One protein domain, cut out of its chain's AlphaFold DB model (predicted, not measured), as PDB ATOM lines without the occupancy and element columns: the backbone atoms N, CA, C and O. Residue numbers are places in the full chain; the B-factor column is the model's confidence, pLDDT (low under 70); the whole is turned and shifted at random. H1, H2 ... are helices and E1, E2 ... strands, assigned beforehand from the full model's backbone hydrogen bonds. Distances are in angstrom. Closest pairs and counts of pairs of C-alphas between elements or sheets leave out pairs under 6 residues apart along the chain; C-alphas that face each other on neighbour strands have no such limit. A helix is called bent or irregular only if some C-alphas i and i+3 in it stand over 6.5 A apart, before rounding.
ATOM      1  N   ALA A   2      47.080   1.433 -39.136       83.62
ATOM      2  CA  ALA A   2      45.740   1.265 -39.729       83.62
ATOM      3  C   ALA A   2      45.201  -0.184 -39.718       83.62
ATOM      4  O   ALA A   2      44.021  -0.392 -39.467       83.62
ATOM      5  N   SER A   3      46.073  -1.186 -39.889       88.69
ATOM      6  CA  SER A   3      45.696  -2.604 -39.748       88.69
ATOM      7  C   SER A   3      45.141  -2.943 -38.351       88.69
ATOM      8  O   SER A   3      44.120  -3.606 -38.241       88.69
ATOM      9  N   GLN A   4      45.740  -2.403 -37.283       90.00
ATOM     10  CA  GLN A   4      45.266  -2.608 -35.904       90.00
ATOM     11  C   GLN A   4      43.921  -1.914 -35.657       90.00
ATOM     12  O   GLN A   4      43.069  -2.442 -34.951       90.00
ATOM     13  N   VAL A   5      43.702  -0.742 -36.269       90.88
ATOM     14  CA  VAL A   5      42.394  -0.070 -36.239       90.88
ATOM     15  C   VAL A   5      41.330  -0.944 -36.904       90.88
ATOM     16  O   VAL A   5      40.236  -1.094 -36.365       90.88
ATOM     17  N   GLN A   6      41.662  -1.561 -38.040       91.19
ATOM     18  CA  GLN A   6      40.753  -2.458 -38.748       91.19
ATOM     19  C   GLN A   6      40.487  -3.764 -37.978       91.19
ATOM     20  O   GLN A   6      39.360  -4.256 -37.987       91.19
ATOM     21  N   GLU A   7      41.490  -4.309 -37.293       91.75
ATOM     22  CA  GLU A   7      41.348  -5.482 -36.423       91.75
ATOM     23  C   GLU A   7      40.445  -5.191 -35.218       91.75
ATOM     24  O   GLU A   7      39.513  -5.938 -34.935       91.75
ATOM     25  N   ALA A   8      40.640  -4.061 -34.540       90.62
ATOM     26  CA  ALA A   8      39.741  -3.640 -33.466       90.62
ATOM     27  C   ALA A   8      38.302  -3.439 -33.981       90.62
ATOM     28  O   ALA A   8      37.333  -3.804 -33.310       90.62
ATOM     29  N   ALA A   9      38.151  -2.911 -35.198       90.06
ATOM     30  CA  ALA A   9      36.848  -2.744 -35.832       90.06
ATOM     31  C   ALA A   9      36.143  -4.076 -36.130       90.06
ATOM     32  O   ALA A   9      34.927  -4.166 -35.943       90.06
ATOM     33  N   SER A  10      36.884  -5.120 -36.521       88.44
ATOM     34  CA  SER A  10      36.316  -6.461 -36.734       88.44
ATOM     35  C   SER A  10      35.855  -7.125 -35.435       88.44
ATOM     36  O   SER A  10      34.918  -7.919 -35.452       88.44
ATOM     37  N   GLN A  11      36.428  -6.725 -34.297       89.56
ATOM     38  CA  GLN A  11      35.976  -7.106 -32.954       89.56
ATOM     39  C   GLN A  11      34.769  -6.276 -32.464       89.56
ATOM     40  O   GLN A  11      34.334  -6.418 -31.319       89.56
ATOM     41  N   GLY A  12      34.215  -5.401 -33.310       87.88
ATOM     42  CA  GLY A  12      33.044  -4.577 -33.002       87.88
ATOM     43  C   GLY A  12      33.359  -3.265 -32.283       87.88
ATOM     44  O   GLY A  12      32.440  -2.614 -31.784       87.88
ATOM     45  N   LEU A  13      34.628  -2.851 -32.213       90.75
ATOM     46  CA  LEU A  13      35.023  -1.578 -31.609       90.75
ATOM     47  C   LEU A  13      34.942  -0.427 -32.628       90.75
ATOM     48  O   LEU A  13      35.348  -0.554 -33.780       90.75
ATOM     49  N   LYS A  14      34.446   0.742 -32.211       91.06
ATOM     50  CA  LYS A  14      34.436   1.951 -33.047       91.06
ATOM     51  C   LYS A  14      35.687   2.773 -32.771       91.06
ATOM     52  O   LYS A  14      35.872   3.231 -31.647       91.06
ATOM     53  N   PHE A  15      36.502   3.009 -33.791       92.88
ATOM     54  CA  PHE A  15      37.641   3.911 -33.692       92.88
ATOM     55  C   PHE A  15      37.170   5.352 -33.467       92.88
ATOM     56  O   PHE A  15      36.239   5.821 -34.122       92.88
ATOM     57  N   VAL A  16      37.795   6.033 -32.509       91.25
ATOM     58  CA  VAL A  16      37.477   7.421 -32.142       91.25
ATOM     59  C   VAL A  16      38.594   8.357 -32.578       91.25
ATOM     60  O   VAL A  16      38.326   9.440 -33.081       91.25
ATOM     61  N   GLY A  17      39.844   7.944 -32.394       91.75
ATOM     62  CA  GLY A  17      40.994   8.774 -32.706       91.75
ATOM     63  C   GLY A  17      42.256   8.248 -32.051       91.75
ATOM     64  O   GLY A  17      42.314   7.106 -31.589       91.75
ATOM     65  N   VAL A  18      43.277   9.092 -32.013       91.19
ATOM     66  CA  VAL A  18      44.555   8.775 -31.387       91.19
ATOM     67  C   VAL A  18      45.028   9.896 -30.485       91.19
ATOM     68  O   VAL A  18      44.689  11.057 -30.697       91.19
ATOM     69  N   ILE A  19      45.863   9.534 -29.522       88.00
ATOM     70  CA  ILE A  19      46.616  10.470 -28.700       88.00
ATOM     71  C   ILE A  19      48.102  10.227 -28.981       88.00
ATOM     72  O   ILE A  19      48.619   9.165 -28.621       88.00
ATOM     73  N   PRO A  20      48.790  11.174 -29.641       83.00
ATOM     74  CA  PRO A  20      50.234  11.120 -29.775       83.00
ATOM     75  C   PRO A  20      50.895  11.421 -28.425       83.00
ATOM     76  O   PRO A  20      50.658  12.466 -27.823       83.00
ATOM     77  N   GLN A  21      51.738  10.509 -27.956       79.88
ATOM     78  CA  GLN A  21      52.605  10.695 -26.804       79.88
ATOM     79  C   GLN A  21      54.033  10.935 -27.281       79.88
ATOM     80  O   GLN A  21      54.687  10.070 -27.866       79.88
ATOM     81  N   TYR A  22      54.524  12.138 -27.014       70.62
ATOM     82  CA  TYR A  22      55.922  12.479 -27.210       70.62
ATOM     83  C   TYR A  22      56.663  12.107 -25.930       70.62
ATOM     84  O   TYR A  22      56.381  12.665 -24.869       70.62
ATOM     85  N   MET A 119      58.087   8.367 -30.496       74.88
ATOM     86  CA  MET A 119      56.695   8.785 -30.436       74.88
ATOM     87  C   MET A 119      55.827   7.534 -30.290       74.88
ATOM     88  O   MET A 119      55.894   6.620 -31.115       74.88
ATOM     89  N   GLU A 120      55.023   7.489 -29.237       83.56
ATOM     90  CA  GLU A 120      54.017   6.453 -29.032       83.56
ATOM     91  C   GLU A 120      52.651   6.999 -29.450       83.56
ATOM     92  O   GLU A 120      52.350   8.173 -29.259       83.56
ATOM     93  N   ILE A 121      51.818   6.169 -30.078       85.75
ATOM     94  CA  ILE A 121      50.478   6.567 -30.511       85.75
ATOM     95  C   ILE A 121      49.487   5.635 -29.837       85.75
ATOM     96  O   ILE A 121      49.440   4.443 -30.145       85.75
ATOM     97  N   LEU A 122      48.673   6.188 -28.945       90.12
ATOM     98  CA  LEU A 122      47.574   5.459 -28.326       90.12
ATOM     99  C   LEU A 122      46.331   5.590 -29.201       90.12
ATOM    100  O   LEU A 122      45.951   6.701 -29.559       90.12
ATOM    101  N   ALA A 123      45.685   4.476 -29.536       92.62
ATOM    102  CA  ALA A 123      44.417   4.467 -30.261       92.62
ATOM    103  C   ALA A 123      43.237   4.352 -29.288       92.62
ATOM    104  O   ALA A 123      43.249   3.520 -28.382       92.62
ATOM    105  N   LEU A 124      42.209   5.176 -29.493       93.19
ATOM    106  CA  LEU A 124      41.008   5.200 -28.669       93.19
ATOM    107  C   LEU A 124      39.854   4.548 -29.414       93.19
ATOM    108  O   LEU A 124      39.583   4.857 -30.579       93.19
ATOM    109  N   PHE A 125      39.139   3.688 -28.697       92.94
ATOM    110  CA  PHE A 125      37.999   2.957 -29.218       92.94
ATOM    111  C   PHE A 125      36.804   3.056 -28.276       92.94
ATOM    112  O   PHE A 125      36.947   3.023 -27.055       92.94
ATOM    113  N   ASN A 126      35.611   3.129 -28.854       91.88
ATOM    114  CA  ASN A 126      34.351   3.002 -28.140       91.88
ATOM    115  C   ASN A 126      33.759   1.605 -28.373       91.88
ATOM    116  O   ASN A 126      33.854   1.067 -29.477       91.88
ATOM    117  N   LYS A 127      33.103   1.038 -27.357       89.56
ATOM    118  CA  LYS A 127      32.374  -0.230 -27.463       89.56
ATOM    119  C   LYS A 127      30.873   0.059 -27.622       89.56
ATOM    120  O   LYS A 127      30.207   0.357 -26.627       89.56
ATOM    121  N   PRO A 128      30.323   0.027 -28.850       83.38
ATOM    122  CA  PRO A 128      28.901   0.261 -29.068       83.38
ATOM    123  C   PRO A 128      28.049  -0.789 -28.337       83.38
ATOM    124  O   PRO A 128      28.429  -1.950 -28.214       83.38
ATOM    125  N   LYS A 129      26.878  -0.364 -27.840       78.88
ATOM    126  CA  LYS A 129      25.940  -1.228 -27.096       78.88
ATOM    127  C   LYS A 129      25.167  -2.201 -27.992       78.88
ATOM    128  O   LYS A 129      24.655  -3.197 -27.501       78.88
ATOM    129  N   SER A 130      25.051  -1.896 -29.282       70.50
ATOM    130  CA  SER A 130      24.436  -2.766 -30.281       70.50
ATOM    131  C   SER A 130      25.508  -3.375 -31.176       70.50
ATOM    132  O   SER A 130      26.547  -2.754 -31.412       70.50
ATOM    133  N   HIS A 131      25.238  -4.573 -31.705       62.19
ATOM    134  CA  HIS A 131      26.009  -5.155 -32.800       62.19
ATOM    135  C   HIS A 131      25.816  -4.287 -34.053       62.19
ATOM    136  O   HIS A 131      24.968  -4.559 -34.899       62.19
ATOM    137  N   GLN A 132      26.537  -3.168 -34.136       63.16
ATOM    138  CA  GLN A 132      26.619  -2.401 -35.371       63.16
ATOM    139  C   GLN A 132      27.395  -3.204 -36.413       63.16
ATOM    140  O   GLN A 132      28.274  -3.994 -36.067       63.16
ATOM    141  N   LYS A 133      27.067  -2.981 -37.692       67.00
ATOM    142  CA  LYS A 133      27.819  -3.541 -38.819       67.00
ATOM    143  C   LYS A 133      29.313  -3.256 -38.622       67.00
ATOM    144  O   LYS A 133      29.676  -2.167 -38.169       67.00
ATOM    145  N   CYS A 134      30.156  -4.233 -38.956       68.81
ATOM    146  CA  CYS A 134      31.608  -4.077 -38.934       68.81
ATOM    147  C   CYS A 134      31.987  -2.824 -39.739       68.81
ATOM    148  O   CYS A 134      31.664  -2.724 -40.924       68.81
ATOM    149  N   ARG A 135      32.601  -1.840 -39.075       84.31
ATOM    150  CA  ARG A 135      33.049  -0.598 -39.716       84.31
ATOM    151  C   ARG A 135      34.378  -0.865 -40.416       84.31
ATOM    152  O   ARG A 135      35.220  -1.600 -39.900       84.31
ATOM    153  N   GLN A 136      34.572  -0.261 -41.579       90.50
ATOM    154  CA  GLN A 136      35.823  -0.374 -42.320       90.50
ATOM    155  C   GLN A 136      36.554   0.962 -42.287       90.50
ATOM    156  O   GLN A 136      35.961   2.002 -42.565       90.50
ATOM    157  N   TYR A 137      37.841   0.926 -41.960       93.56
ATOM    158  CA  TYR A 137      38.704   2.096 -41.929       93.56
ATOM    159  C   TYR A 137      39.840   1.928 -42.928       93.56
ATOM    160  O   TYR A 137      40.393   0.838 -43.080       93.56
ATOM    161  N   TYR A 138      40.215   3.012 -43.594       94.50
ATOM    162  CA  TYR A 138      41.357   3.013 -44.499       94.50
ATOM    163  C   TYR A 138      42.182   4.297 -44.346       94.50
ATOM    164  O   TYR A 138      41.618   5.377 -44.137       94.50
ATOM    165  N   PRO A 139      43.520   4.196 -44.406       95.06
ATOM    166  CA  PRO A 139      44.398   5.351 -44.352       95.06
ATOM    167  C   PRO A 139      44.579   5.976 -45.742       95.06
ATOM    168  O   PRO A 139      44.574   5.281 -46.757       95.06
ATOM    169  N   VAL A 140      44.811   7.283 -45.768       95.31
ATOM    170  CA  VAL A 140      45.236   8.064 -46.932       95.31
ATOM    171  C   VAL A 140      46.449   8.887 -46.513       95.31
ATOM    172  O   VAL A 140      46.381   9.620 -45.526       95.31
ATOM    173  N   SER A 141      47.556   8.753 -47.238       94.88
ATOM    174  CA  SER A 141      48.739   9.592 -47.032       94.88
ATOM    175  C   SER A 141      48.588  10.889 -47.820       94.88
ATOM    176  O   SER A 141      48.315  10.850 -49.019       94.88
ATOM    177  N   ILE A 142      48.748  12.025 -47.148       94.38
ATOM    178  CA  ILE A 142      48.655  13.359 -47.745       94.38
ATOM    179  C   ILE A 142      49.986  14.079 -47.533       94.38
ATOM    180  O   ILE A 142      50.404  14.209 -46.379       94.38
ATOM    181  N   PRO A 143      50.627  14.581 -48.601       93.25
ATOM    182  CA  PRO A 143      51.849  15.356 -48.477       93.25
ATOM    183  C   PRO A 143      51.557  16.706 -47.818       93.25
ATOM    184  O   PRO A 143      50.664  17.451 -48.225       93.25
ATOM    185  N   LEU A 144      52.333  17.022 -46.791       92.44
ATOM    186  CA  LEU A 144      52.258  18.236 -45.992       92.44
ATOM    187  C   LEU A 144      53.509  19.077 -46.211       92.44
ATOM    188  O   LEU A 144      54.634  18.579 -46.202       92.44
ATOM    189  N   ARG A 145      53.305  20.383 -46.343       91.75
ATOM    190  CA  ARG A 145      54.337  21.408 -46.454       91.75
ATOM    191  C   ARG A 145      54.552  22.044 -45.088       91.75
ATOM    192  O   ARG A 145      53.668  22.695 -44.538       91.75
ATOM    193  N   VAL A 146      55.745  21.872 -44.549       89.94
ATOM    194  CA  VAL A 146      56.205  22.395 -43.269       89.94
ATOM    195  C   VAL A 146      57.157  23.551 -43.531       89.94
ATOM    196  O   VAL A 146      58.247  23.378 -44.071       89.94
ATOM    197  N   SER A 147      56.761  24.743 -43.104       89.25
ATOM    198  CA  SER A 147      57.632  25.916 -43.085       89.25
ATOM    199  C   SER A 147      58.317  26.015 -41.726       89.25
ATOM    200  O   SER A 147      57.668  25.860 -40.687       89.25
ATOM    201  N   LYS A 148      59.626  26.273 -41.719       87.19
ATOM    202  CA  LYS A 148      60.427  26.445 -40.500       87.19
ATOM    203  C   LYS A 148      61.063  27.833 -40.482       87.19
ATOM    204  O   LYS A 148      61.497  28.330 -41.517       87.19
ATOM    205  N   ASN A 149      61.127  28.441 -39.303       84.31
ATOM    206  CA  ASN A 149      61.925  29.629 -39.025       84.31
ATOM    207  C   ASN A 149      63.003  29.247 -37.999       84.31
ATOM    208  O   ASN A 149      62.718  29.109 -36.806       84.31
ATOM    209  N   GLY A 150      64.220  28.982 -38.477       82.88
ATOM    210  CA  GLY A 150      65.268  28.359 -37.667       82.88
ATOM    211  C   GLY A 150      64.852  26.960 -37.196       82.88
ATOM    212  O   GLY A 150      64.484  26.108 -38.001       82.88
ATOM    213  N   GLN A 151      64.884  26.731 -35.883       77.50
ATOM    214  CA  GLN A 151      64.491  25.452 -35.270       77.50
ATOM    215  C   GLN A 151      62.977  25.324 -35.014       77.50
ATOM    216  O   GLN A 151      62.511  24.241 -34.670       77.50
ATOM    217  N   THR A 152      62.197  26.398 -35.193       81.62
ATOM    218  CA  THR A 152      60.757  26.414 -34.879       81.62
ATOM    219  C   THR A 152      59.911  26.239 -36.137       81.62
ATOM    220  O   THR A 152      60.224  26.790 -37.192       81.62
ATOM    221  N   VAL A 153      58.803  25.503 -36.032       87.25
ATOM    222  CA  VAL A 153      57.828  25.371 -37.125       87.25
ATOM    223  C   VAL A 153      56.983  26.636 -37.214       87.25
ATOM    224  O   VAL A 153      56.252  26.970 -36.284       87.25
ATOM    225  N   SER A 154      57.069  27.333 -38.343       88.19
ATOM    226  CA  SER A 154      56.322  28.566 -38.605       88.19
ATOM    227  C   SER A 154      55.039  28.330 -39.403       88.19
ATOM    228  O   SER A 154      54.130  29.160 -39.349       88.19
ATOM    229  N   GLY A 155      54.928  27.204 -40.115       89.62
ATOM    230  CA  GLY A 155      53.755  26.889 -40.925       89.62
ATOM    231  C   GLY A 155      53.595  25.399 -41.212       89.62
ATOM    232  O   GLY A 155      54.573  24.666 -41.316       89.62
ATOM    233  N   LEU A 156      52.341  24.979 -41.359       91.94
ATOM    234  CA  LEU A 156      51.924  23.677 -41.869       91.94
ATOM    235  C   LEU A 156      50.789  23.931 -42.863       91.94
ATOM    236  O   LEU A 156      49.845  24.641 -42.507       91.94
ATOM    237  N   ASP A 157      50.913  23.394 -44.072       91.88
ATOM    238  CA  ASP A 157      49.987  23.593 -45.188       91.88
ATOM    239  C   ASP A 157      49.905  22.336 -46.070       91.88
ATOM    240  O   ASP A 157      50.835  21.531 -46.093       91.88
ATOM    241  N   ALA A 158      48.806  22.163 -46.801       94.25
ATOM    242  CA  ALA A 158      48.638  21.135 -47.824       94.25
ATOM    243  C   ALA A 158      47.456  21.478 -48.741       94.25
ATOM    244  O   ALA A 158      46.538  22.206 -48.361       94.25
ATOM    245  N   ASN A 159      47.399  20.854 -49.919       94.56
ATOM    246  CA  ASN A 159      46.227  20.930 -50.791       94.56
ATOM    247  C   ASN A 159      45.117  19.985 -50.286       94.56
ATOM    248  O   ASN A 159      44.745  19.010 -50.938       94.56
ATOM    249  N   TRP A 160      44.589  20.252 -49.087       95.00
ATOM    250  CA  TRP A 160      43.708  19.348 -48.335       95.00
ATOM    251  C   TRP A 160      42.556  18.776 -49.172       95.00
ATOM    252  O   TRP A 160      42.362  17.562 -49.248       95.00
ATOM    253  N   LEU A 161      41.781  19.654 -49.817       96.00
ATOM    254  CA  LEU A 161      40.612  19.249 -50.595       96.00
ATOM    255  C   LEU A 161      40.988  18.573 -51.915       96.00
ATOM    256  O   LEU A 161      40.221  17.727 -52.372       96.00
ATOM    257  N   GLU A 162      42.142  18.886 -52.501       96.56
ATOM    258  CA  GLU A 162      42.629  18.194 -53.702       96.56
ATOM    259  C   GLU A 162      42.807  16.700 -53.414       96.56
ATOM    260  O   GLU A 162      42.296  15.859 -54.150       96.56
ATOM    261  N   HIS A 163      43.427  16.371 -52.278       95.81
ATOM    262  CA  HIS A 163      43.687  14.986 -51.890       95.81
ATOM    263  C   HIS A 163      42.457  14.245 -51.346       95.81
ATOM    264  O   HIS A 163      42.362  13.029 -51.491       95.81
ATOM    265  N   MET A 164      41.507  14.940 -50.710       96.12
ATOM    266  CA  MET A 164      40.433  14.271 -49.958       96.12
ATOM    267  C   MET A 164      39.050  14.314 -50.612       96.12
ATOM    268  O   MET A 164      38.182  13.522 -50.237       96.12
ATOM    269  N   SER A 165      38.811  15.189 -51.595       95.38
ATOM    270  CA  SER A 165      37.461  15.385 -52.149       95.38
ATOM    271  C   SER A 165      36.843  14.115 -52.733       95.38
ATOM    272  O   SER A 165      35.642  13.892 -52.582       95.38
ATOM    273  N   ASP A 166      37.639  13.260 -53.378       95.19
ATOM    274  CA  ASP A 166      37.146  11.983 -53.903       95.19
ATOM    275  C   ASP A 166      36.703  11.025 -52.799       95.19
ATOM    276  O   ASP A 166      35.701  10.326 -52.958       95.19
ATOM    277  N   HIS A 167      37.414  11.010 -51.674       95.00
ATOM    278  CA  HIS A 167      37.050  10.194 -50.522       95.00
ATOM    279  C   HIS A 167      35.723  10.663 -49.927       95.00
ATOM    280  O   HIS A 167      34.838   9.838 -49.703       95.00
ATOM    281  N   PHE A 168      35.532  11.977 -49.783       94.94
ATOM    282  CA  PHE A 168      34.272  12.553 -49.308       94.94
ATOM    283  C   PHE A 168      33.107  12.251 -50.255       94.94
ATOM    284  O   PHE A 168      32.063  11.766 -49.816       94.94
ATOM    285  N   ARG A 169      33.292  12.428 -51.572       93.06
ATOM    286  CA  ARG A 169      32.261  12.121 -52.582       93.06
ATOM    287  C   ARG A 169      31.855  10.649 -52.605       93.06
ATOM    288  O   ARG A 169      30.693  10.351 -52.859       93.06
ATOM    289  N   LYS A 170      32.785   9.737 -52.307       91.81
ATOM    290  CA  LYS A 170      32.522   8.292 -52.169       91.81
ATOM    291  C   LYS A 170      31.859   7.918 -50.832       91.81
ATOM    292  O   LYS A 170      31.627   6.739 -50.583       91.81
ATOM    293  N   GLY A 171      31.557   8.900 -49.977       91.56
ATOM    294  CA  GLY A 171      30.931   8.704 -48.668       91.56
ATOM    295  C   GLY A 171      31.923   8.458 -47.524       91.56
ATOM    296  O   GLY A 171      31.515   8.079 -46.432       91.56
ATOM    297  N   GLY A 172      33.224   8.648 -47.745       93.50
ATOM    298  CA  GLY A 172      34.235   8.511 -46.699       93.50
ATOM    299  C   GLY A 172      34.132   9.626 -45.657       93.50
ATOM    300  O   GLY A 172      34.227  10.808 -45.997       93.50
ATOM    301  N   MET A 173      34.003   9.251 -44.387       94.25
ATOM    302  CA  MET A 173      34.026  10.186 -43.260       94.25
ATOM    303  C   MET A 173      35.444  10.275 -42.696       94.25
ATOM    304  O   MET A 173      36.024   9.248 -42.350       94.25
ATOM    305  N   LEU A 174      36.022  11.475 -42.600       96.38
ATOM    306  CA  LEU A 174      37.349  11.645 -42.002       96.38
ATOM    307  C   LEU A 174      37.217  11.590 -40.481       96.38
ATOM    308  O   LEU A 174      36.604  12.480 -39.896       96.38
ATOM    309  N   VAL A 175      37.801  10.566 -39.859       95.06
ATOM    310  CA  VAL A 175      37.680  10.319 -38.413       95.06
ATOM    311  C   VAL A 175      38.833  10.935 -37.641       95.06
ATOM    312  O   VAL A 175      38.638  11.484 -36.564       95.06
ATOM    313  N   ASN A 176      40.050  10.811 -38.163       94.88
ATOM    314  CA  ASN A 176      41.227  11.334 -37.488       94.88
ATOM    315  C   ASN A 176      42.384  11.543 -38.468       94.88
ATOM    316  O   ASN A 176      42.437  10.902 -39.519       94.88
ATOM    317  N   ALA A 177      43.336  12.385 -38.093       93.81
ATOM    318  CA  ALA A 177      44.547  12.645 -38.850       93.81
ATOM    319  C   ALA A 177      45.750  12.741 -37.911       93.81
ATOM    320  O   ALA A 177      45.664  13.297 -36.818       93.81
ATOM    321  N   VAL A 178      46.884  12.202 -38.350       89.62
ATOM    322  CA  VAL A 178      48.161  12.288 -37.637       89.62
ATOM    323  C   VAL A 178      49.280  12.578 -38.608       89.62
ATOM    324  O   VAL A 178      49.277  12.085 -39.727       89.62
ATOM    325  N   PHE A 179      50.280  13.320 -38.168       89.12
ATOM    326  CA  PHE A 179      51.538  13.437 -38.888       89.12
ATOM    327  C   PHE A 179      52.677  13.443 -37.887       89.12
ATOM    328  O   PHE A 179      52.494  13.751 -36.705       89.12
ATOM    329  N   TYR A 180      53.854  13.080 -38.372       82.06
ATOM    330  CA  TYR A 180      55.059  13.080 -37.572       82.06
ATOM    331  C   TYR A 180      56.046  14.068 -38.160       82.06
ATOM    332  O   TYR A 180      56.449  13.952 -39.313       82.06
ATOM    333  N   LEU A 181      56.450  15.031 -37.341       75.81
ATOM    334  CA  LEU A 181      57.549  15.910 -37.674       75.81
ATOM    335  C   LEU A 181      58.813  15.347 -37.020       75.81
ATOM    336  O   LEU A 181      58.994  15.474 -35.812       75.81
ATOM    337  N   GLY A 182      59.651  14.678 -37.814       63.38
ATOM    338  CA  GLY A 182      60.918  14.124 -37.338       63.38
ATOM    339  C   GLY A 182      61.836  15.183 -36.721       63.38
ATOM    340  O   GLY A 182      61.849  16.340 -37.144       63.38
ATOM    341  N   MET A 183      62.616  14.775 -35.714       54.47
ATOM    342  CA  MET A 183      63.609  15.627 -35.034       54.47
ATOM    343  C   MET A 183      64.895  15.848 -35.844       54.47
ATOM    344  O   MET A 183      65.760  16.613 -35.424       54.47
ATOM    345  N   VAL A 184      65.039  15.194 -36.992       45.19
ATOM    346  CA  VAL A 184      66.213  15.325 -37.850       45.19
ATOM    347  C   VAL A 184      65.827  16.215 -39.019       45.19
ATOM    348  O   VAL A 184      64.736  16.093 -39.575       45.19
ATOM    349  N   ASN A 185      66.692  17.176 -39.334       51.03
ATOM    350  CA  ASN A 185      66.631  17.946 -40.569       51.03
ATOM    351  C   ASN A 185      66.834  16.991 -41.749       51.03
ATOM    352  O   ASN A 185      67.903  16.958 -42.350       51.03
ATOM    353  N   ASP A 186      65.820  16.191 -42.052       49.06
ATOM    354  CA  ASP A 186      65.796  15.410 -43.266       49.06
ATOM    355  C   ASP A 186      65.743  16.424 -44.402       49.06
ATOM    356  O   ASP A 186      64.880  17.304 -44.463       49.06
ATOM    357  N   SER A 187      66.740  16.335 -45.269       51.66
ATOM    358  CA  SER A 187      67.072  17.231 -46.376       51.66
ATOM    359  C   SER A 187      65.967  17.400 -47.432       51.66
ATOM    360  O   SER A 187      66.188  18.021 -48.467       51.66
ATOM    361  N   PHE A 188      64.759  16.893 -47.185       52.81
ATOM    362  CA  PHE A 188      63.584  17.064 -48.029       52.81
ATOM    363  C   PHE A 188      62.817  18.331 -47.643       52.81
ATOM    364  O   PHE A 188      61.758  18.248 -47.035       52.81
ATOM    365  N   HIS A 189      63.375  19.500 -47.974       59.25
ATOM    366  CA  HIS A 189      62.712  20.798 -48.231       59.25
ATOM    367  C   HIS A 189      61.386  21.158 -47.502       59.25
ATOM    368  O   HIS A 189      60.570  21.902 -48.044       59.25
ATOM    369  N   GLY A 190      61.155  20.691 -46.273       72.56
ATOM    370  CA  GLY A 190      59.893  20.909 -45.568       72.56
ATOM    371  C   GLY A 190      58.708  20.103 -46.116       72.56
ATOM    372  O   GLY A 190      57.590  20.592 -46.039       72.56
ATOM    373  N   LEU A 191      58.900  18.901 -46.665       83.12
ATOM    374  CA  LEU A 191      57.797  18.005 -47.045       83.12
ATOM    375  C   LEU A 191      57.731  16.796 -46.102       83.12
ATOM    376  O   LEU A 191      58.749  16.169 -45.821       83.12
ATOM    377  N   THR A 192      56.543  16.471 -45.595       88.69
ATOM    378  CA  THR A 192      56.295  15.300 -44.736       88.69
ATOM    379  C   THR A 192      54.912  14.728 -45.013       88.69
ATOM    380  O   THR A 192      54.021  15.479 -45.381       88.69
ATOM    381  N   ASP A 193      54.693  13.433 -44.810       90.44
ATOM    382  CA  ASP A 193      53.380  12.830 -45.043       90.44
ATOM    383  C   ASP A 193      52.550  12.768 -43.756       90.44
ATOM    384  O   ASP A 193      52.987  12.269 -42.714       90.44
ATOM    385  N   GLY A 194      51.310  13.241 -43.844       92.00
ATOM    386  CA  GLY A 194      50.276  12.997 -42.847       92.00
ATOM    387  C   GLY A 194      49.431  11.782 -43.215       92.00
ATOM    388  O   GLY A 194      49.106  11.570 -44.379       92.00
ATOM    389  N   VAL A 195      49.035  10.997 -42.219       93.50
ATOM    390  CA  VAL A 195      48.133   9.852 -42.355       93.50
ATOM    391  C   VAL A 195      46.733  10.252 -41.896       93.50
ATOM    392  O   VAL A 195      46.500  10.532 -40.718       93.50
ATOM    393  N   PHE A 196      45.790  10.232 -42.832       95.38
ATOM    394  CA  PHE A 196      44.386  10.590 -42.650       95.38
ATOM    395  C   PHE A 196      43.539   9.323 -42.673       95.38
ATOM    396  O   PHE A 196      43.636   8.518 -43.595       95.38
ATOM    397  N   ILE A 197      42.729   9.109 -41.644       95.50
ATOM    398  CA  ILE A 197      41.992   7.864 -41.434       95.50
ATOM    399  C   ILE A 197      40.525   8.111 -41.744       95.50
ATOM    400  O   ILE A 197      39.847   8.879 -41.056       95.50
ATOM    401  N   PHE A 198      40.039   7.422 -42.767       95.75
ATOM    402  CA  PHE A 198      38.658   7.495 -43.207       95.75
ATOM    403  C   PHE A 198      37.879   6.280 -42.729       95.75
ATOM    404  O   PHE A 198      38.365   5.155 -42.811       95.75
ATOM    405  N   GLU A 199      36.649   6.507 -42.287       93.94
ATOM    406  CA  GLU A 199      35.632   5.473 -42.175       93.94
ATOM    407  C   GLU A 199      34.921   5.331 -43.528       93.94
ATOM    408  O   GLU A 199      34.403   6.304 -44.083       93.94
ATOM    409  N   ALA A 200      34.922   4.119 -44.078       90.38
ATOM    410  CA  ALA A 200      34.209   3.783 -45.301       90.38
ATOM    411  C   ALA A 200      32.720   3.543 -45.024       90.38
ATOM    412  O   ALA A 200      32.329   3.032 -43.974       90.38
ATOM    413  N   VAL A 201      31.883   3.848 -46.016       82.25
ATOM    414  CA  VAL A 201      30.474   3.444 -46.004       82.25
ATOM    415  C   VAL A 201      30.387   1.927 -46.165       82.25
ATOM    416  O   VAL A 201      31.053   1.355 -47.029       82.25
ATOM    417  N   ALA A 202      29.537   1.279 -45.369       70.25
ATOM    418  CA  ALA A 202      29.273  -0.149 -45.502       70.25
ATOM    419  C   ALA A 202      28.769  -0.482 -46.919       70.25
ATOM    420  O   ALA A 202      27.842   0.148 -47.432       70.25
ATOM    421  N   THR A 203      29.363  -1.498 -47.546       61.06
ATOM    422  CA  THR A 203      29.101  -1.885 -48.946       61.06
ATOM    423  C   THR A 203      27.627  -2.231 -49.213       61.06
ATOM    424  O   THR A 203      27.127  -2.042 -50.325       61.06
ATOM    425  N   GLU A 204      26.912  -2.684 -48.184       59.72
ATOM    426  CA  GLU A 204      25.495  -3.057 -48.253       59.72
ATOM    427  C   GLU A 204      24.547  -1.871 -48.493       59.72
ATOM    428  O   GLU A 204      23.484  -2.051 -49.084       59.72
ATOM    429  N   ASP A 205      24.944  -0.657 -48.102       58.09
ATOM    430  CA  ASP A 205      24.103   0.549 -48.160       58.09
ATOM    431  C   ASP A 205      24.413   1.417 -49.405       58.09
ATOM    432  O   ASP A 205      24.009   2.576 -49.524       58.09
ATOM    433  N   SER A 206      25.107   0.832 -50.390       56.62
ATOM    434  CA  SER A 206      25.586   1.502 -51.611       56.62
ATOM    435  C   SER A 206      24.485   2.064 -52.521       56.62
ATOM    436  O   SER A 206      24.735   2.982 -53.302       56.62
ATOM    437  N   LYS A 207      23.244   1.571 -52.410       60.44
ATOM    438  CA  LYS A 207      22.118   1.987 -53.271       60.44
ATOM    439  C   LYS A 207      21.576   3.390 -52.959       60.44
ATOM    440  O   LYS A 207      20.861   3.949 -53.786       60.44
ATOM    441  N   THR A 208      21.929   3.969 -51.812       60.44
ATOM    442  CA  THR A 208      21.540   5.333 -51.401       60.44
ATOM    443  C   THR A 208      22.746   6.191 -51.018       60.44
ATOM    444  O   THR A 208      22.598   7.141 -50.253       60.44
ATOM    445  N   MET A 209      23.945   5.854 -51.512       63.28
ATOM    446  CA  MET A 209      25.188   6.547 -51.165       63.28
ATOM    447  C   MET A 209      25.106   8.046 -51.465       63.28
ATOM    448  O   MET A 209      25.165   8.484 -52.614       63.28
ATOM    449  N   GLN A 210      24.984   8.832 -50.401       77.88
ATOM    450  CA  GLN A 210      25.102  10.278 -50.425       77.88
ATOM    451  C   GLN A 210      26.545  10.593 -50.029       77.88
ATOM    452  O   GLN A 210      26.981  10.234 -48.937       77.88
ATOM    453  N   GLY A 211      27.308  11.190 -50.946       90.81
ATOM    454  CA  GLY A 211      28.642  11.696 -50.628       90.81
ATOM    455  C   GLY A 211      28.583  12.785 -49.555       90.81
ATOM    456  O   GLY A 211      27.503  13.226 -49.156       90.81
ATOM    457  N   TYR A 212      29.748  13.242 -49.110       94.44
ATOM    458  CA  TYR A 212      29.876  14.373 -48.200       94.44
ATOM    459  C   TYR A 212      30.422  15.603 -48.931       94.44
ATOM    460  O   TYR A 212      31.382  15.504 -49.700       94.44
ATOM    461  N   ASP A 213      29.837  16.767 -48.647       95.38
ATOM    462  CA  ASP A 213      30.508  18.048 -48.853       95.38
ATOM    463  C   ASP A 213      31.503  18.238 -47.702       95.38
ATOM    464  O   ASP A 213      31.201  17.887 -46.557       95.38
ATOM    465  N   ALA A 214      32.663  18.828 -47.984       96.75
ATOM    466  CA  ALA A 214      33.679  19.100 -46.976       96.75
ATOM    467  C   ALA A 214      34.219  20.525 -47.088       96.75
ATOM    468  O   ALA A 214      34.356  21.067 -48.186       96.75
ATOM    469  N   ILE A 215      34.567  21.097 -45.942       96.75
ATOM    470  CA  ILE A 215      35.335  22.338 -45.835       96.75
ATOM    471  C   ILE A 215      36.502  22.124 -44.879       96.75
ATOM    472  O   ILE A 215      36.426  21.330 -43.938       96.75
ATOM    473  N   VAL A 216      37.581  22.852 -45.141       97.19
ATOM    474  CA  VAL A 216      38.793  22.842 -44.328       97.19
ATOM    475  C   VAL A 216      39.082  24.273 -43.926       97.19
ATOM    476  O   VAL A 216      39.103  25.158 -44.782       97.19
ATOM    477  N   VAL A 217      39.260  24.500 -42.631       96.56
ATOM    478  CA  VAL A 217      39.467  25.834 -42.070       96.56
ATOM    479  C   VAL A 217      40.742  25.838 -41.248       96.56
ATOM    480  O   VAL A 217      40.934  24.984 -40.385       96.56
ATOM    481  N   GLU A 218      41.608  26.817 -41.491       95.12
ATOM    482  CA  GLU A 218      42.695  27.123 -40.568       95.12
ATOM    483  C   GLU A 218      42.159  27.999 -39.433       95.12
ATOM    484  O   GLU A 218      41.705  29.118 -39.669       95.12
ATOM    485  N   GLN A 219      42.222  27.501 -38.203       95.38
ATOM    486  CA  GLN A 219      41.771  28.214 -37.015       95.38
ATOM    487  C   GLN A 219      42.954  28.538 -36.104       95.38
ATOM    488  O   GLN A 219      43.787  27.675 -35.834       95.38
ATOM    489  N   TRP A 220      42.986  29.756 -35.562       94.88
ATOM    490  CA  TRP A 220      43.849  30.101 -34.433       94.88
ATOM    491  C   TRP A 220      43.086  29.987 -33.114       94.88
ATOM    492  O   TRP A 220      41.976  30.508 -32.997       94.88
ATOM    493  N   THR A 221      43.711  29.345 -32.133       95.19
ATOM    494  CA  THR A 221      43.244  29.288 -30.747       95.19
ATOM    495  C   THR A 221      44.183  30.126 -29.897       95.19
ATOM    496  O   THR A 221      45.387  29.865 -29.891       95.19
ATOM    497  N   VAL A 222      43.651  31.150 -29.231       95.25
ATOM    498  CA  VAL A 222      44.422  32.097 -28.408       95.25
ATOM    499  C   VAL A 222      44.283  31.704 -26.945       95.25
ATOM    500  O   VAL A 222      43.171  31.524 -26.455       95.25
ATOM    501  N   LEU A 223      45.417  31.581 -26.265       94.62
ATOM    502  CA  LEU A 223      45.542  31.205 -24.866       94.62
ATOM    503  C   LEU A 223      46.147  32.369 -24.079       94.62
ATOM    504  O   LEU A 223      47.198  32.898 -24.457       94.62
ATOM    505  N   GLU A 224      45.508  32.722 -22.969       94.19
ATOM    506  CA  GLU A 224      46.045  33.620 -21.946       94.19
ATOM    507  C   GLU A 224      46.343  32.785 -20.696       94.19
ATOM    508  O   GLU A 224      45.447  32.338 -19.976       94.19
ATOM    509  N   GLY A 225      47.623  32.476 -20.477       88.69
ATOM    510  CA  GLY A 225      48.022  31.493 -19.470       88.69
ATOM    511  C   GLY A 225      47.434  30.108 -19.768       88.69
ATOM    512  O   GLY A 225      47.853  29.446 -20.717       88.69
ATOM    513  N   VAL A 226      46.484  29.664 -18.941       87.12
ATOM    514  CA  VAL A 226      45.766  28.381 -19.099       87.12
ATOM    515  C   VAL A 226      44.350  28.546 -19.654       87.12
ATOM    516  O   VAL A 226      43.675  27.549 -19.909       87.12
ATOM    517  N   GLU A 227      43.884  29.784 -19.816       92.69
ATOM    518  CA  GLU A 227      42.532  30.089 -20.268       92.69
ATOM    519  C   GLU A 227      42.483  30.233 -21.791       92.69
ATOM    520  O   GLU A 227      43.385  30.795 -22.416       92.69
ATOM    521  N   VAL A 228      41.418  29.707 -22.394       94.62
ATOM    522  CA  VAL A 228      41.164  29.826 -23.832       94.62
ATOM    523  C   VAL A 228      40.374  31.105 -24.080       94.62
ATOM    524  O   VAL A 228      39.205  31.183 -23.719       94.62
ATOM    525  N   GLN A 229      41.006  32.084 -24.726       93.75
ATOM    526  CA  GLN A 229      40.373  33.359 -25.075       93.75
ATOM    527  C   GLN A 229      39.539  33.264 -26.354       93.75
ATOM    528  O   GLN A 229      38.434  33.792 -26.441       93.75
ATOM    529  N   THR A 230      40.066  32.564 -27.359       93.62
ATOM    530  CA  THR A 230      39.406  32.391 -28.659       93.62
ATOM    531  C   THR A 230      39.655  30.982 -29.160       93.62
ATOM    532  O   THR A 230      40.791  30.516 -29.103       93.62
ATOM    533  N   ASP A 231      38.630  30.331 -29.706       94.12
ATOM    534  CA  ASP A 231      38.712  29.002 -30.313       94.12
ATOM    535  C   ASP A 231      37.784  28.866 -31.543       94.12
ATOM    536  O   ASP A 231      37.231  29.843 -32.052       94.12
ATOM    537  N   TYR A 232      37.634  27.639 -32.054       94.56
ATOM    538  CA  TYR A 232      36.728  27.325 -33.165       94.56
ATOM    539  C   TYR A 232      35.251  27.191 -32.751       94.56
ATOM    540  O   TYR A 232      34.402  27.014 -33.627       94.56
ATOM    541  N   VAL A 233      34.887  27.230 -31.466       95.00
ATOM    542  CA  VAL A 233      33.513  26.936 -31.018       95.00
ATOM    543  C   VAL A 233      32.480  27.904 -31.616       95.00
ATOM    544  O   VAL A 233      31.460  27.423 -32.124       95.00
ATOM    545  N   PRO A 234      32.711  29.234 -31.677       95.19
ATOM    546  CA  PRO A 234      31.788  30.156 -32.348       95.19
ATOM    547  C   PRO A 234      31.580  29.835 -33.837       95.19
ATOM    548  O   PRO A 234      30.458  29.933 -34.350       95.19
ATOM    549  N   LEU A 235      32.644  29.405 -34.527       94.81
ATOM    550  CA  LEU A 235      32.583  28.966 -35.921       94.81
ATOM    551  C   LEU A 235      31.709  27.712 -36.055       94.81
ATOM    552  O   LEU A 235      30.824  27.674 -36.912       94.81
ATOM    553  N   LEU A 236      31.907  26.713 -35.189       95.88
ATOM    554  CA  LEU A 236      31.104  25.487 -35.200       95.88
ATOM    555  C   LEU A 236      29.624  25.770 -34.957       95.88
ATOM    556  O   LEU A 236      28.787  25.255 -35.691       95.88
ATOM    557  N   ASN A 237      29.302  26.618 -33.980       95.81
ATOM    558  CA  ASN A 237      27.917  26.986 -33.682       95.81
ATOM    559  C   ASN A 237      27.230  27.631 -34.892       95.81
ATOM    560  O   ASN A 237      26.083  27.312 -35.206       95.81
ATOM    561  N   SER A 238      27.953  28.488 -35.613       95.81
ATOM    562  CA  SER A 238      27.443  29.154 -36.814       95.81
ATOM    563  C   SER A 238      27.228  28.176 -37.974       95.81
ATOM    564  O   SER A 238      26.234  28.265 -38.695       95.81
ATOM    565  N   LEU A 239      28.143  27.221 -38.161       96.25
ATOM    566  CA  LEU A 239      28.095  26.257 -39.263       96.25
ATOM    567  C   LEU A 239      27.128  25.091 -39.002       96.25
ATOM    568  O   LEU A 239      26.532  24.574 -39.952       96.25
ATOM    569  N   ALA A 240      26.914  24.715 -37.741       94.94
ATOM    570  CA  ALA A 240      25.992  23.651 -37.347       94.94
ATOM    571  C   ALA A 240      24.552  23.924 -37.813       94.94
ATOM    572  O   ALA A 240      23.855  22.996 -38.227       94.94
ATOM    573  N   ALA A 241      24.134  25.196 -37.852       94.12
ATOM    574  CA  ALA A 241      22.834  25.609 -38.393       94.12
ATOM    575  C   ALA A 241      22.628  25.205 -39.870       94.12
ATOM    576  O   ALA A 241      21.494  25.049 -40.320       94.12
ATOM    577  N   TYR A 242      23.716  24.986 -40.616       94.00
ATOM    578  CA  TYR A 242      23.713  24.557 -42.019       94.00
ATOM    579  C   TYR A 242      24.054  23.069 -42.200       94.00
ATOM    580  O   TYR A 242      24.349  22.630 -43.318       94.00
ATOM    581  N   GLY A 243      24.033  22.298 -41.109       94.44
ATOM    582  CA  GLY A 243      24.275  20.855 -41.103       94.44
ATOM    583  C   GLY A 243      25.746  20.447 -41.159       94.44
ATOM    584  O   GLY A 243      26.023  19.264 -41.337       94.44
ATOM    585  N   TRP A 244      26.684  21.389 -41.021       97.00
ATOM    586  CA  TRP A 244      28.106  21.065 -40.917       97.00
ATOM    587  C   TRP A 244      28.422  20.410 -39.578       97.00
ATOM    588  O   TRP A 244      28.001  20.883 -38.524       97.00
ATOM    589  N   GLN A 245      29.204  19.340 -39.628       95.38
ATOM    590  CA  GLN A 245      29.648  18.590 -38.464       95.38
ATOM    591  C   GLN A 245      31.169  18.614 -38.408       95.38
ATOM    592  O   GLN A 245      31.829  18.353 -39.412       95.38
ATOM    593  N   LEU A 246      31.722  18.913 -37.232       96.25
ATOM    594  CA  LEU A 246      33.141  18.712 -36.975       96.25
ATOM    595  C   LEU A 246      33.440  17.213 -37.018       96.25
ATOM    596  O   LEU A 246      32.843  16.456 -36.252       96.25
ATOM    597  N   THR A 247      34.368  16.792 -37.875       95.31
ATOM    598  CA  THR A 247      34.748  15.373 -37.973       95.31
ATOM    599  C   THR A 247      36.185  15.114 -37.550       95.31
ATOM    600  O   THR A 247      36.466  14.064 -36.985       95.31
ATOM    601  N   CYS A 248      37.091  16.070 -37.770       95.56
ATOM    602  CA  CYS A 248      38.492  15.940 -37.388       95.56
ATOM    603  C   CYS A 248      39.108  17.314 -37.093       95.56
ATOM    604  O   CYS A 248      38.864  18.282 -37.815       95.56
ATOM    605  N   VAL A 249      39.948  17.384 -36.060       94.94
ATOM    606  CA  VAL A 249      40.833  18.525 -35.788       94.94
ATOM    607  C   VAL A 249      42.262  18.021 -35.876       94.94
ATOM    608  O   VAL A 249      42.641  17.117 -35.137       94.94
ATOM    609  N   LEU A 250      43.053  18.605 -36.770       93.94
ATOM    610  CA  LEU A 250      44.479  18.333 -36.866       93.94
ATOM    611  C   LEU A 250      45.240  19.394 -36.058       93.94
ATOM    612  O   LEU A 250      45.305  20.554 -36.489       93.94
ATOM    613  N   PRO A 251      45.798  19.040 -34.886       90.62
ATOM    614  CA  PRO A 251      46.653  19.951 -34.141       90.62
ATOM    615  C   PRO A 251      47.936  20.217 -34.932       90.62
ATOM    616  O   PRO A 251      48.496  19.298 -35.528       90.62
ATOM    617  N   THR A 252      48.423  21.460 -34.934       90.69
ATOM    618  CA  THR A 252      49.690  21.808 -35.593       90.69
ATOM    619  C   THR A 252      50.703  22.325 -34.568       90.69
ATOM    620  O   THR A 252      50.309  22.964 -33.593       90.69
ATOM    621  N   PRO A 253      52.015  22.108 -34.776       86.25
ATOM    622  CA  PRO A 253      53.062  22.650 -33.909       86.25
ATOM    623  C   PRO A 253      53.292  24.155 -34.127       86.25
ATOM    624  O   PRO A 253      54.245  24.709 -33.587       86.25
ATOM    625  N   VAL A 254      52.469  24.820 -34.948       90.31
ATOM    626  CA  VAL A 254      52.614  26.247 -35.236       90.31
ATOM    627  C   VAL A 254      52.107  27.037 -34.038       90.31
ATOM    628  O   VAL A 254      50.907  27.061 -33.751       90.31
ATOM    629  N   VAL A 255      53.037  27.708 -33.366       91.25
ATOM    630  CA  VAL A 255      52.775  28.534 -32.190       91.25
ATOM    631  C   VAL A 255      53.273  29.953 -32.445       91.25
ATOM    632  O   VAL A 255      54.347  30.159 -33.010       91.25
ATOM    633  N   LYS A 256      52.482  30.943 -32.037       92.06
ATOM    634  CA  LYS A 256      52.842  32.362 -32.034       92.06
ATOM    635  C   LYS A 256      52.695  32.907 -30.625       92.06
ATOM    636  O   LYS A 256      51.640  32.742 -30.023       92.06
ATOM    637  N   THR A 257      53.708  33.605 -30.138       92.88
ATOM    638  CA  THR A 257      53.650  34.296 -28.846       92.88
ATOM    639  C   THR A 257      53.577  35.794 -29.092       92.88
ATOM    640  O   THR A 257      54.335  36.340 -29.894       92.88
ATOM    641  N   THR A 258      52.633  36.456 -28.438       91.12
ATOM    642  CA  THR A 258      52.467  37.911 -28.505       91.12
ATOM    643  C   THR A 258      53.297  38.596 -27.420       91.12
ATOM    644  O   THR A 258      53.670  37.975 -26.426       91.12
ATOM    645  N   ARG A 259      53.578  39.893 -27.590       90.88
ATOM    646  CA  ARG A 259      54.320  40.700 -26.599       90.88
ATOM    647  C   ARG A 259      53.627  40.770 -25.232       90.88
ATOM    648  O   ARG A 259      54.297  40.954 -24.227       90.88
ATOM    649  N   ASP A 260      52.306  40.605 -25.224       88.56
ATOM    650  CA  ASP A 260      51.467  40.649 -24.028       88.56
ATOM    651  C   ASP A 260      51.494  39.307 -23.262       88.56
ATOM    652  O   ASP A 260      50.877  39.176 -22.213       88.56
ATOM    653  N   GLY A 261      52.219  38.302 -23.775       89.62
ATOM    654  CA  GLY A 261      52.365  36.979 -23.161       89.62
ATOM    655  C   GLY A 261      51.364  35.931 -23.657       89.62
ATOM    656  O   GLY A 261      51.518  34.755 -23.331       89.62
ATOM    657  N   ASN A 262      50.388  36.311 -24.491       93.00
ATOM    658  CA  ASN A 262      49.415  35.361 -25.038       93.00
ATOM    659  C   ASN A 262      50.062  34.420 -26.050       93.00
ATOM    660  O   ASN A 262      50.854  34.851 -26.900       93.00
ATOM    661  N   VAL A 263      49.662  33.152 -26.001       94.44
ATOM    662  CA  VAL A 263      50.134  32.088 -26.888       94.44
ATOM    663  C   VAL A 263      49.002  31.693 -27.821       94.44
ATOM    664  O   VAL A 263      47.916  31.344 -27.386       94.44
ATOM    665  N   SER A 264      49.236  31.739 -29.126       94.69
ATOM    666  CA  SER A 264      48.273  31.315 -30.139       94.69
ATOM    667  C   SER A 264      48.777  30.068 -30.850       94.69
ATOM    668  O   SER A 264      49.919  30.039 -31.307       94.69
ATOM    669  N   THR A 265      47.930  29.054 -30.993       94.44
ATOM    670  CA  THR A 265      48.235  27.831 -31.750       94.44
ATOM    671  C   THR A 265      47.317  27.705 -32.958       94.44
ATOM    672  O   THR A 265      46.138  28.055 -32.881       94.44
ATOM    673  N   LYS A 266      47.850  27.234 -34.089       93.88
ATOM    674  CA  LYS A 266      47.056  26.972 -35.295       93.88
ATOM    675  C   LYS A 266      46.543  25.530 -35.296       93.88
ATOM    676  O   LYS A 266      47.286  24.591 -35.011       93.88
ATOM    677  N   GLN A 267      45.292  25.343 -35.685       94.25
ATOM    678  CA  GLN A 267      44.639  24.051 -35.872       94.25
ATOM    679  C   GLN A 267      44.000  24.009 -37.260       94.25
ATOM    680  O   GLN A 267      43.523  25.030 -37.754       94.25
ATOM    681  N   ILE A 268      43.978  22.835 -37.888       96.00
ATOM    682  CA  ILE A 268      43.231  22.628 -39.134       96.00
ATOM    683  C   ILE A 268      41.945  21.882 -38.794       96.00
ATOM    684  O   ILE A 268      41.979  20.773 -38.257       96.00
ATOM    685  N   VAL A 269      40.808  22.509 -39.074       96.88
ATOM    686  CA  VAL A 269      39.475  22.026 -38.716       96.88
ATOM    687  C   VAL A 269      38.793  21.487 -39.966       96.88
ATOM    688  O   VAL A 269      38.592  22.217 -40.938       96.88
ATOM    689  N   PHE A 270      38.424  20.209 -39.934       97.62
ATOM    690  CA  PHE A 270      37.715  19.535 -41.016       97.62
ATOM    691  C   PHE A 270      36.244  19.393 -40.646       97.62
ATOM    692  O   PHE A 270      35.904  18.768 -39.634       97.62
ATOM    693  N   LEU A 271      35.370  19.956 -41.482       97.62
ATOM    694  CA  LEU A 271      33.932  19.789 -41.340       97.62
ATOM    695  C   LEU A 271      33.354  19.070 -42.549       97.62
ATOM    696  O   LEU A 271      33.745  19.327 -43.689       97.62
ATOM    697  N   GLN A 272      32.381  18.207 -42.287       96.62
ATOM    698  CA  GLN A 272      31.656  17.464 -43.307       96.62
ATOM    699  C   GLN A 272      30.152  17.621 -43.115       96.62
ATOM    700  O   GLN A 272      29.667  17.818 -42.000       96.62
ATOM    701  N   ARG A 273      29.399  17.501 -44.205       94.81
ATOM    702  CA  ARG A 273      27.944  17.311 -44.171       94.81
ATOM    703  C   ARG A 273      27.518  16.398 -45.317       94.81
ATOM    704  O   ARG A 273      28.161  16.440 -46.367       94.81
ATOM    705  N   PRO A 274      26.447  15.603 -45.179       92.25
ATOM    706  CA  PRO A 274      25.892  14.876 -46.317       92.25
ATOM    707  C   PRO A 274      25.560  15.841 -47.466       92.25
ATOM    708  O   PRO A 274      24.941  16.885 -47.237       92.25
ATOM    709  N   CYS A 275      25.967  15.510 -48.695       87.75
ATOM    710  CA  CYS A 275      25.695  16.314 -49.888       87.75
ATOM    711  C   CYS A 275      24.196  16.540 -49.996       87.75
ATOM    712  O   CYS A 275      23.448  15.574 -50.086       87.75
TER     713      CYS A 275
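What this domain is: This is residues 2 to 22 and 119 to 275 of the 413 residues of an uncharacterized protein of Mustela putorius furo (UniProt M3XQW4). Two four-stranded sheets stand partly face to face, coming close along E5 and E9, with H2 packed between them; E1 and E2 form a small sheet beyond E4 E3 E6 E5, and H1 sits between it and E3. H4 covers part of the sheet E8 E7 E10 E9, and H3 lies far out at one end. The printed part has 178 residues, with four named helices and ten named strands in the order H1 E1 E2 E3 E4 H2 E5 E6 H3 E7 E8 H4 E9 E10; the class is mixed, and each sheet is antiparallel. It is compact, with a radius of gyration of the C-alphas of 17.8 A and spans of 55 by 40 by 32 A.

Where its parts are: Find C-alpha 212 at (29.876, 14.373, -48.200); from there E7, residues 212 to 224, runs 36.3 A. E8 is 227 to 230, E9 is 245 to 257 and bends by 72 degrees at residue 253, and E10, 263 to 274, runs 35.5 A to C-alpha 274 at (25.892, 14.876, -46.317). In the next sheet look for E3, 136 to 149, 39.9 A long, then E4, 152 to 157, E5, 173 to 179, and E6, 191 to 200. E1 is 14 to 21 and E2 is 120 to 126. H1 is 2 to 10, H2 160 to 169, H3 203 to 208 and H4 233 to 240. H2 and H3 are irregular: C-alphas 163 and 166 are 7.5 A apart, and 204 and 207 7.9 A.

How they stand to each other: Start at E7 and E10, where N 217 and O 269 are 2.9 A apart, within hydrogen-bond range. The three sheets form a stack of sheets, face to face in turn, with E4 E3 E6 E5, curled, facing both others. The closest C-alphas of E5 and E9, Asn 176 and Cys 248, are 5.4 A apart. H2 is on both four-stranded sheets: its height over the sheet E4 E3 E6 E5 is 8.3 A, where 4 of its 10 C-alphas fall on E6 and 2 on E5, and it lies over E6 and only just not over E5; its height over the sheet E8 E7 E10 E9 is 8.7 A, where it lies over E7. In E3 and E6, N 140 and O 196 are 2.8 A apart. H1 is on the opposite face from H2, over E3. E1 and E2 have N 16 and O 124 at 2.9 A; Gly 17 and Asn 176 are the closest C-alphas of E1 and E5, 5.4 A. H4 is on E8 E7 E10 E9 at a height of 8.4 A. Every O i to N i+4 pair is within range in H1 and H4, 4 of 6 in H2, and 0 of 2 in H3, which has 1 of 3 O i to N i+3 pairs.

The domain as a whole: The farthest C-alphas, Lys 207 and Arg 259, are 57.0 A apart. Residues 23 to 118 are not printed; C-alphas 22 and 119 are 5.0 A apart across the cut. The link E5 to E6 is long. Confidence is under 70 at residues 131 to 134, 182 to 189 and 203 to 209.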